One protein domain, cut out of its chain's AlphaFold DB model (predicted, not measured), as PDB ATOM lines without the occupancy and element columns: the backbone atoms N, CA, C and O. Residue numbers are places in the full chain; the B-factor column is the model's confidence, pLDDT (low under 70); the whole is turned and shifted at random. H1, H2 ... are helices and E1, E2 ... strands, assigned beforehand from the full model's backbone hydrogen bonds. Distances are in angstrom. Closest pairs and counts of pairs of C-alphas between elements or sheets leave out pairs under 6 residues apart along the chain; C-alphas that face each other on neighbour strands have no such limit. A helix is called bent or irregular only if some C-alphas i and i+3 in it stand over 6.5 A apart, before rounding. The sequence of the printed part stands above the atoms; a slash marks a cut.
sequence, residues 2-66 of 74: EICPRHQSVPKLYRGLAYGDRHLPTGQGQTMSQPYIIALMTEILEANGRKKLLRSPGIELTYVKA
ATOM      1  N   GLU A   2      17.080 105.202  39.224       47.53
ATOM      2  CA  GLU A   2      17.932 106.235  38.631       47.53
ATOM      3  C   GLU A   2      17.485 106.506  37.186       47.53
ATOM      4  O   GLU A   2      17.111 105.577  36.467       47.53
ATOM      5  N   ILE A   3      17.462 107.772  36.768       55.25
ATOM      6  CA  ILE A   3      17.078 108.160  35.405       55.25
ATOM      7  C   ILE A   3      18.301 107.947  34.506       55.25
ATOM      8  O   ILE A   3      19.247 108.726  34.573       55.25
ATOM      9  N   CYS A   4      18.289 106.905  33.671       67.56
ATOM     10  CA  CYS A   4      19.359 106.636  32.705       67.56
ATOM     11  C   CYS A   4      19.010 107.225  31.323       67.56
ATOM     12  O   CYS A   4      18.060 106.763  30.686       67.56
ATOM     13  N   PRO A   5      19.736 108.236  30.817       81.06
ATOM     14  CA  PRO A   5      19.464 108.809  29.503       81.06
ATOM     15  C   PRO A   5      19.626 107.779  28.373       81.06
ATOM     16  O   PRO A   5      20.686 107.181  28.217       81.06
ATOM     17  N   ARG A   6      18.609 107.631  27.510       79.31
ATOM     18  CA  ARG A   6      18.572 106.626  26.423       79.31
ATOM     19  C   ARG A   6      19.788 106.663  25.484       79.31
ATOM     20  O   ARG A   6      20.217 105.627  24.990       79.31
ATOM     21  N   HIS A   7      20.387 107.835  25.267       84.88
ATOM     22  CA  HIS A   7      21.586 107.986  24.434       84.88
ATOM     23  C   HIS A   7      22.859 107.354  25.041       84.88
ATOM     24  O   HIS A   7      23.862 107.200  24.342       84.88
ATOM     25  N   GLN A   8      22.855 107.016  26.332       85.12
ATOM     26  CA  GLN A   8      23.979 106.348  26.993       85.12
ATOM     27  C   GLN A   8      24.004 104.844  26.701       85.12
ATOM     28  O   GLN A   8      25.086 104.270  26.620       85.12
ATOM     29  N   SER A   9      22.839 104.245  26.445       79.56
ATOM     30  CA  SER A   9      22.680 102.821  26.116       79.56
ATOM     31  C   SER A   9      22.848 102.494  24.626       79.56
ATOM     32  O   SER A   9      22.664 101.348  24.227       79.56
ATOM     33  N   VAL A  10      23.173 103.474  23.776       82.94
ATOM     34  CA  VAL A  10      23.387 103.262  22.334       82.94
ATOM     35  C   VAL A  10      24.778 103.745  21.898       82.94
ATOM     36  O   VAL A  10      25.310 104.711  22.466       82.94
ATOM     37  N   PRO A  11      25.393 103.123  20.873       85.56
ATOM     38  CA  PRO A  11      26.672 103.565  20.330       85.56
ATOM     39  C   PRO A  11      26.630 105.027  19.877       85.56
ATOM     40  O   PRO A  11      25.596 105.525  19.429       85.56
ATOM     41  N   LYS A  12      27.784 105.712  19.937       88.69
ATOM     42  CA  LYS A  12      27.912 107.151  19.629       88.69
ATOM     43  C   LYS A  12      27.248 107.554  18.307       88.69
ATOM     44  O   LYS A  12      26.586 108.586  18.269       88.69
ATOM     45  N   LEU A  13      27.375 106.718  17.273       89.62
ATOM     46  CA  LEU A  13      26.802 106.941  15.941       89.62
ATOM     47  C   LEU A  13      25.272 107.112  15.956       89.62
ATOM     48  O   LEU A  13      24.728 107.854  15.148       89.62
ATOM     49  N   TYR A  14      24.581 106.463  16.895       86.44
ATOM     50  CA  TYR A  14      23.119 106.441  16.967       86.44
ATOM     51  C   TYR A  14      22.541 107.391  18.020       86.44
ATOM     52  O   TYR A  14      21.322 107.487  18.156       86.44
ATOM     53  N   ARG A  15      23.379 108.138  18.754       87.94
ATOM     54  CA  ARG A  15      22.916 109.028  19.835       87.94
ATOM     55  C   ARG A  15      21.977 110.130  19.356       87.94
ATOM     56  O   ARG A  15      21.018 110.434  20.056       87.94
ATOM     57  N   GLY A  16      22.200 110.670  18.156       88.88
ATOM     58  CA  GLY A  16      21.304 111.662  17.547       88.88
ATOM     59  C   GLY A  16      19.909 111.114  17.219       88.88
ATOM     60  O   GLY A  16      18.970 111.882  17.055       88.88
ATOM     61  N   LEU A  17      19.757 109.787  17.171       85.88
ATOM     62  CA  LEU A  17      18.492 109.098  16.918       85.88
ATOM     63  C   LEU A  17      17.868 108.522  18.198       85.88
ATOM     64  O   LEU A  17      16.793 107.928  18.128       85.88
ATOM     65  N   ALA A  18      18.523 108.685  19.357       85.31
ATOM     66  CA  ALA A  18      18.202 107.978  20.596       85.31
ATOM     67  C   ALA A  18      16.759 108.175  21.071       85.31
ATOM     68  O   ALA A  18      16.195 107.259  21.656       85.31
ATOM     69  N   TYR A  19      16.165 109.339  20.816       84.81
ATOM     70  CA  TYR A  19      14.844 109.715  21.328       84.81
ATOM     71  C   TYR A  19      13.704 109.529  20.319       84.81
ATOM     72  O   TYR A  19      12.566 109.861  20.626       84.81
ATOM     73  N   GLY A  20      13.988 108.991  19.130       83.75
ATOM     74  CA  GLY A  20      12.938 108.613  18.187       83.75
ATOM     75  C   GLY A  20      12.225 107.329  18.614       83.75
ATOM     76  O   GLY A  20      12.832 106.462  19.252       83.75
ATOM     77  N   ASP A  21      10.965 107.167  18.200       84.12
ATOM     78  CA  ASP A  21      10.238 105.909  18.387       84.12
ATOM     79  C   ASP A  21      10.725 104.846  17.393       84.12
ATOM     80  O   ASP A  21      10.149 104.619  16.332       84.12
ATOM     81  N   ARG A  22      11.901 104.285  17.676       83.25
ATOM     82  CA  ARG A  22      12.552 103.300  16.814       83.25
ATOM     83  C   ARG A  22      13.461 102.365  17.587       83.25
ATOM     84  O   ARG A  22      13.967 102.678  18.668       83.25
ATOM     85  N   HIS A  23      13.716 101.237  16.947       82.12
ATOM     86  CA  HIS A  23      14.738 100.294  17.350       82.12
ATOM     87  C   HIS A  23      16.126 100.881  17.100       82.12
ATOM     88  O   HIS A  23      16.365 101.491  16.055       82.12
ATOM     89  N   LEU A  24      17.039 100.695  18.051       82.94
ATOM     90  CA  LEU A  24      18.428 101.131  17.918       82.94
ATOM     91  C   LEU A  24      19.375 100.035  18.390       82.94
ATOM     92  O   LEU A  24      19.109  99.428  19.423       82.94
ATOM     93  N   PRO A  25      20.488  99.783  17.690       79.81
ATOM     94  CA  PRO A  25      21.478  98.829  18.167       79.81
ATOM     95  C   PRO A  25      22.099  99.336  19.475       79.81
ATOM     96  O   PRO A  25      22.434 100.516  19.586       79.81
ATOM     97  N   THR A  26      22.277  98.452  20.455       74.94
ATOM     98  CA  THR A  26      22.999  98.744  21.712       74.94
ATOM     99  C   THR A  26      24.460  98.291  21.647       74.94
ATOM    100  O   THR A  26      25.290  98.736  22.435       74.94
ATOM    101  N   GLY A  27      24.797  97.466  20.650       72.00
ATOM    102  CA  GLY A  27      26.100  96.817  20.493       72.00
ATOM    103  C   GLY A  27      25.986  95.300  20.655       72.00
ATOM    104  O   GLY A  27      24.926  94.791  20.995       72.00
ATOM    105  N   GLN A  28      27.061  94.559  20.364       72.94
ATOM    106  CA  GLN A  28      27.127  93.093  20.545       72.94
ATOM    107  C   GLN A  28      25.975  92.296  19.888       72.94
ATOM    108  O   GLN A  28      25.560  91.258  20.391       72.94
ATOM    109  N   GLY A  29      25.444  92.786  18.761       73.25
ATOM    110  CA  GLY A  29      24.319  92.155  18.059       73.25
ATOM    111  C   GLY A  29      22.954  92.341  18.735       73.25
ATOM    112  O   GLY A  29      21.984  91.716  18.318       73.25
ATOM    113  N   GLN A  30      22.865  93.192  19.760       74.69
ATOM    114  CA  GLN A  30      21.631  93.495  20.479       74.69
ATOM    115  C   GLN A  30      21.004  94.809  20.012       74.69
ATOM    116  O   GLN A  30      21.677  95.723  19.522       74.69
ATOM    117  N   THR A  31      19.690  94.894  20.209       76.94
ATOM    118  CA  THR A  31      18.855  96.017  19.791       76.94
ATOM    119  C   THR A  31      17.959  96.443  20.945       76.94
ATOM    120  O   THR A  31      17.286  95.623  21.564       76.94
ATOM    121  N   MET A  32      17.920  97.742  21.207       78.19
ATOM    122  CA  MET A  32      16.984  98.378  22.116       78.19
ATOM    123  C   MET A  32      15.626  98.515  21.437       78.19
ATOM    124  O   MET A  32      15.525  99.068  20.338       78.19
ATOM    125  N   SER A  33      14.576  98.052  22.113       79.31
ATOM    126  CA  SER A  33      13.195  98.223  21.668       79.31
ATOM    127  C   SER A  33      12.802  99.698  21.581       79.31
ATOM    128  O   SER A  33      13.350 100.575  22.267       79.31
ATOM    129  N   GLN A  34      11.835  99.976  20.715       82.25
ATOM    130  CA  GLN A  34      11.258 101.307  20.598       82.25
ATOM    131  C   GLN A  34      10.468 101.692  21.873       82.25
ATOM    132  O   GLN A  34       9.876 100.809  22.507       82.25
ATOM    133  N   PRO A  35      10.466 102.979  22.264       79.69
ATOM    134  CA  PRO A  35       9.712 103.508  23.399       79.69
ATOM    135  C   PRO A  35       8.268 103.003  23.500       79.69
ATOM    136  O   PRO A  35       7.865 102.578  24.583       79.69
ATOM    137  N   TYR A  36       7.521 102.975  22.390       81.38
ATOM    138  CA  TYR A  36       6.119 102.545  22.398       81.38
ATOM    139  C   TYR A  36       5.937 101.100  22.887       81.38
ATOM    140  O   TYR A  36       5.112 100.824  23.755       81.38
ATOM    141  N   ILE A  37       6.753 100.172  22.381       80.75
ATOM    142  CA  ILE A  37       6.665  98.755  22.761       80.75
ATOM    143  C   ILE A  37       7.014  98.571  24.241       80.75
ATOM    144  O   ILE A  37       6.361  97.792  24.931       80.75
ATOM    145  N   ILE A  38       7.998  99.319  24.754       78.75
ATOM    146  CA  ILE A  38       8.361  99.285  26.179       78.75
ATOM    147  C   ILE A  38       7.197  99.783  27.045       78.75
ATOM    148  O   ILE A  38       6.891  99.154  28.061       78.75
ATOM    149  N   ALA A  39       6.539 100.878  26.651       80.06
ATOM    150  CA  ALA A  39       5.383 101.415  27.368       80.06
ATOM    151  C   ALA A  39       4.232 100.398  27.413       80.06
ATOM    152  O   ALA A  39       3.775 100.051  28.501       80.06
ATOM    153  N   LEU A  40       3.865  99.832  26.257       82.75
ATOM    154  CA  LEU A  40       2.812  98.820  26.140       82.75
ATOM    155  C   LEU A  40       3.103  97.575  26.992       82.75
ATOM    156  O   LEU A  40       2.250  97.105  27.742       82.75
ATOM    157  N   MET A  41       4.322  97.034  26.907       80.50
ATOM    158  CA  MET A  41       4.713  95.865  27.703       80.50
ATOM    159  C   MET A  41       4.684  96.164  29.204       80.50
ATOM    160  O   MET A  41       4.320  95.292  29.994       80.50
ATOM    161  N   THR A  42       5.055  97.383  29.600       78.62
ATOM    162  CA  THR A  42       5.023  97.802  31.005       78.62
ATOM    163  C   THR A  42       3.590  97.894  31.510       78.62
ATOM    164  O   THR A  42       3.294  97.329  32.558       78.62
ATOM    165  N   GLU A  43       2.696  98.520  30.743       80.38
ATOM    166  CA  GLU A  43       1.275  98.626  31.083       80.38
ATOM    167  C   GLU A  43       0.648  97.239  31.285       80.38
ATOM    168  O   GLU A  43       0.003  96.976  32.302       80.38
ATOM    169  N   ILE A  44       0.935  96.300  30.378       81.25
ATOM    170  CA  ILE A  44       0.473  94.911  30.488       81.25
ATOM    171  C   ILE A  44       1.038  94.236  31.749       81.25
ATOM    172  O   ILE A  44       0.328  93.490  32.428       81.25
ATOM    173  N   LEU A  45       2.311  94.454  32.085       77.50
ATOM    174  CA  LEU A  45       2.931  93.844  33.267       77.50
ATOM    175  C   LEU A  45       2.384  94.411  34.582       77.50
ATOM    176  O   LEU A  45       2.152  93.641  35.522       77.50
ATOM    177  N   GLU A  46       2.149  95.723  34.640       76.31
ATOM    178  CA  GLU A  46       1.534  96.397  35.785       76.31
ATOM    179  C   GLU A  46       0.089  95.933  35.992       76.31
ATOM    180  O   GLU A  46      -0.277  95.582  37.117       76.31
ATOM    181  N   ALA A  47      -0.691  95.815  34.910       75.06
ATOM    182  CA  ALA A  47      -2.059  95.292  34.944       75.06
ATOM    183  C   ALA A  47      -2.132  93.850  35.483       75.06
ATOM    184  O   ALA A  47      -3.091  93.478  36.154       75.06
ATOM    185  N   ASN A  48      -1.090  93.045  35.252       73.12
ATOM    186  CA  ASN A  48      -0.997  91.663  35.732       73.12
ATOM    187  C   ASN A  48      -0.402  91.528  37.152       73.12
ATOM    188  O   ASN A  48      -0.108  90.415  37.594       73.12
ATOM    189  N   GLY A  49      -0.172  92.636  37.869       66.38
ATOM    190  CA  GLY A  49       0.344  92.633  39.246       66.38
ATOM    191  C   GLY A  49       1.802  92.171  39.389       66.38
ATOM    192  O   GLY A  49       2.301  91.997  40.506       66.38
ATOM    193  N   ARG A  50       2.524  91.982  38.276       60.41
ATOM    194  CA  ARG A  50       3.920  91.525  38.274       60.41
ATOM    195  C   ARG A  50       4.856  92.720  38.430       60.41
ATOM    196  O   ARG A  50       5.293  93.320  37.459       60.41
ATOM    197  N   LYS A  51       5.216  93.040  39.675       57.47
ATOM    198  CA  LYS A  51       6.114  94.171  39.995       57.47
ATOM    199  C   LYS A  51       7.607  93.884  39.786       57.47
ATOM    200  O   LYS A  51       8.411  94.811  39.811       57.47
ATOM    201  N   LYS A  52       8.006  92.617  39.613       52.44
ATOM    202  CA  LYS A  52       9.419  92.221  39.505       52.44
ATOM    203  C   LYS A  52       9.758  91.811  38.075       52.44
ATOM    204  O   LYS A  52       9.570  90.663  37.686       52.44
ATOM    205  N   LEU A  53      10.277  92.767  37.314       57.22
ATOM    206  CA  LEU A  53      10.938  92.516  36.037       57.22
ATOM    207  C   LEU A  53      12.250  91.767  36.304       57.22
ATOM    208  O   LEU A  53      13.158  92.296  36.948       57.22
ATOM    209  N   LEU A  54      12.350  90.522  35.840       45.72
ATOM    210  CA  LEU A  54      13.620  89.806  35.828       45.72
ATOM    211  C   LEU A  54      14.461  90.366  34.677       45.72
ATOM    212  O   LEU A  54      14.156  90.140  33.507       45.72
ATOM    213  N   ARG A  55      15.517  91.112  35.010       47.38
ATOM    214  CA  ARG A  55      16.530  91.529  34.037       47.38
ATOM    215  C   ARG A  55      17.302  90.285  33.598       47.38
ATOM    216  O   ARG A  55      18.132  89.785  34.353       47.38
ATOM    217  N   SER A  56      17.024  89.787  32.398       40.34
ATOM    218  CA  SER A  56      17.883  88.783  31.767       40.34
ATOM    219  C   SER A  56      19.182  89.458  31.299       40.34
ATOM    220  O   SER A  56      19.108  90.564  30.748       40.34
ATOM    221  N   PRO A  57      20.371  88.860  31.499       36.62
ATOM    222  CA  PRO A  57      21.609  89.382  30.929       36.62
ATOM    223  C   PRO A  57      21.464  89.472  29.403       36.62
ATOM    224  O   PRO A  57      21.225  88.465  28.742       36.62
ATOM    225  N   GLY A  58      21.558  90.682  28.846       41.91
ATOM    226  CA  GLY A  58      21.402  90.933  27.407       41.91
ATOM    227  C   GLY A  58      20.032  91.449  26.949       41.91
ATOM    228  O   GLY A  58      19.866  91.742  25.770       41.91
ATOM    229  N   ILE A  59      19.065  91.618  27.857       43.50
ATOM    230  CA  ILE A  59      17.841  92.385  27.586       43.50
ATOM    231  C   ILE A  59      17.880  93.648  28.452       43.50
ATOM    232  O   ILE A  59      17.546  93.624  29.639       43.50
ATOM    233  N   GLU A  60      18.304  94.769  27.865       48.41
ATOM    234  CA  GLU A  60      18.105  96.090  28.465       48.41
ATOM    235  C   GLU A  60      16.663  96.549  28.218       48.41
ATOM    236  O   GLU A  60      16.359  97.263  27.264       48.41
ATOM    237  N   LEU A  61      15.749  96.147  29.107       49.31
ATOM    238  CA  LEU A  61      14.497  96.879  29.303       49.31
ATOM    239  C   LEU A  61      14.827  98.159  30.077       49.31
ATOM    240  O   LEU A  61      14.652  98.239  31.293       49.31
ATOM    241  N   THR A  62      15.381  99.148  29.380       44.22
ATOM    242  CA  THR A  62      15.671 100.457  29.968       44.22
ATOM    243  C   THR A  62      14.357 101.218  30.114       44.22
ATOM    244  O   THR A  62      13.935 101.944  29.214       44.22
ATOM    245  N   TYR A  63      13.683 101.013  31.247       41.53
ATOM    246  CA  TYR A  63      12.562 101.844  31.665       41.53
ATOM    247  C   TYR A  63      13.100 103.100  32.348       41.53
ATOM    248  O   TYR A  63      13.654 103.054  33.446       41.53
ATOM    249  N   VAL A  64      12.899 104.238  31.694       42.31
ATOM    250  CA  VAL A  64      12.860 105.538  32.354       42.31
ATOM    251  C   VAL A  64      11.387 105.874  32.464       42.31
ATOM    252  O   VAL A  64      10.697 105.916  31.446       42.31
ATOM    253  N   LYS A  65      10.910 106.138  33.683       31.48
ATOM    254  CA  LYS A  65       9.633 106.816  33.919       31.48
ATOM    255  C   LYS A  65       9.771 108.253  33.410       31.48
ATOM    256  O   LYS A  65       9.906 109.192  34.186       31.48
ATOM    257  N   ALA A  66       9.882 108.412  32.098       36.53
ATOM    258  CA  ALA A  66       9.798 109.701  31.462       36.53
ATOM    259  C   ALA A  66       8.348 110.125  31.656       36.53
ATOM    260  O   ALA A  66       7.435 109.396  31.271       36.53
TER     261      ALA A  66
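This is residues 2 to 66 of the 74 residues of an uncharacterized protein of Candidatus Latescibacteria bacterium (UniProt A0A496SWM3). A short helix, H1, at one end and a longer helix, H2, reaching out to the other end have a small two-stranded hairpin, E1 and E2, between them. From the far end of H2 the long unnamed stretch of residues 48 to 66 folds back toward the hairpin. The printed part has 65 residues, with two named helices and two named strands in the order H1, E1, E2, H2; the sheet, in the order E1 - E2, is antiparallel. The class is mixed, helices and strands, but under half of the residues, 26 of 65, are in named elements. The whole is compact, with a radius of gyration of the C-alphas of 12.3 A, yet elongated in outline, spanning 38 by 23 by 21 A.

The printed part begins at Glu 2, with its C-alpha at (17.932, 106.235, 38.631). H1 is residues 12 to 17, 10.0 A from first to last C-alpha, beginning at C-alpha 12 at (27.912, 107.151, 19.629). It is irregular: C-alphas 13 and 16 are 7.4 A apart. E1 is residues 24 to 27, 9.2 A long, and E2 is residues 30 to 32, 6.9 A long. H2 is residues 35 to 47, 18.4 A long, and ends at C-alpha 47 at (-2.059, 95.292, 34.944).

H1 has 2 pairs of C-alphas within 8 A of E1, the closest being those of Tyr 14 and Leu 24, 7.1 A apart. H1 is apart from E2 and from H2. E1 and E2 form a hairpin, antiparallel, with 141 degrees between their directions. The C-alphas of Pro 25 and Thr 31 face each other at 4.2 A. N 32 and O 24 are 2.7 A apart and N 26 and O 30 are 2.9 A apart, both within hydrogen-bond range. E2 leads to H2 by a tight link of 2 residues, while E1 and H2 are apart. In H2 every O i to N i+4 pair is within hydrogen-bond range; in H1 0 of 2 are, beside 2 of 3 O i to N i+3 pairs.

The two C-alphas farthest apart are those of Leu 13 and Gly 49, at 38.1 A, while the C-alphas of Glu 2 and Ala 66 are 11.4 A apart. The printed part has no cut, and none of its links between named elements is long: E1 to E2 and E2 to H2 are tight, and H1 to E1 is short. The C-alphas of residues 48 to 66 lie 4 to 20 A from the mean of the C-alphas. The mean pLDDT of the printed part is 70.4, and the model's confidence is low, under 70, in residues 2 to 4 and 49 to 66.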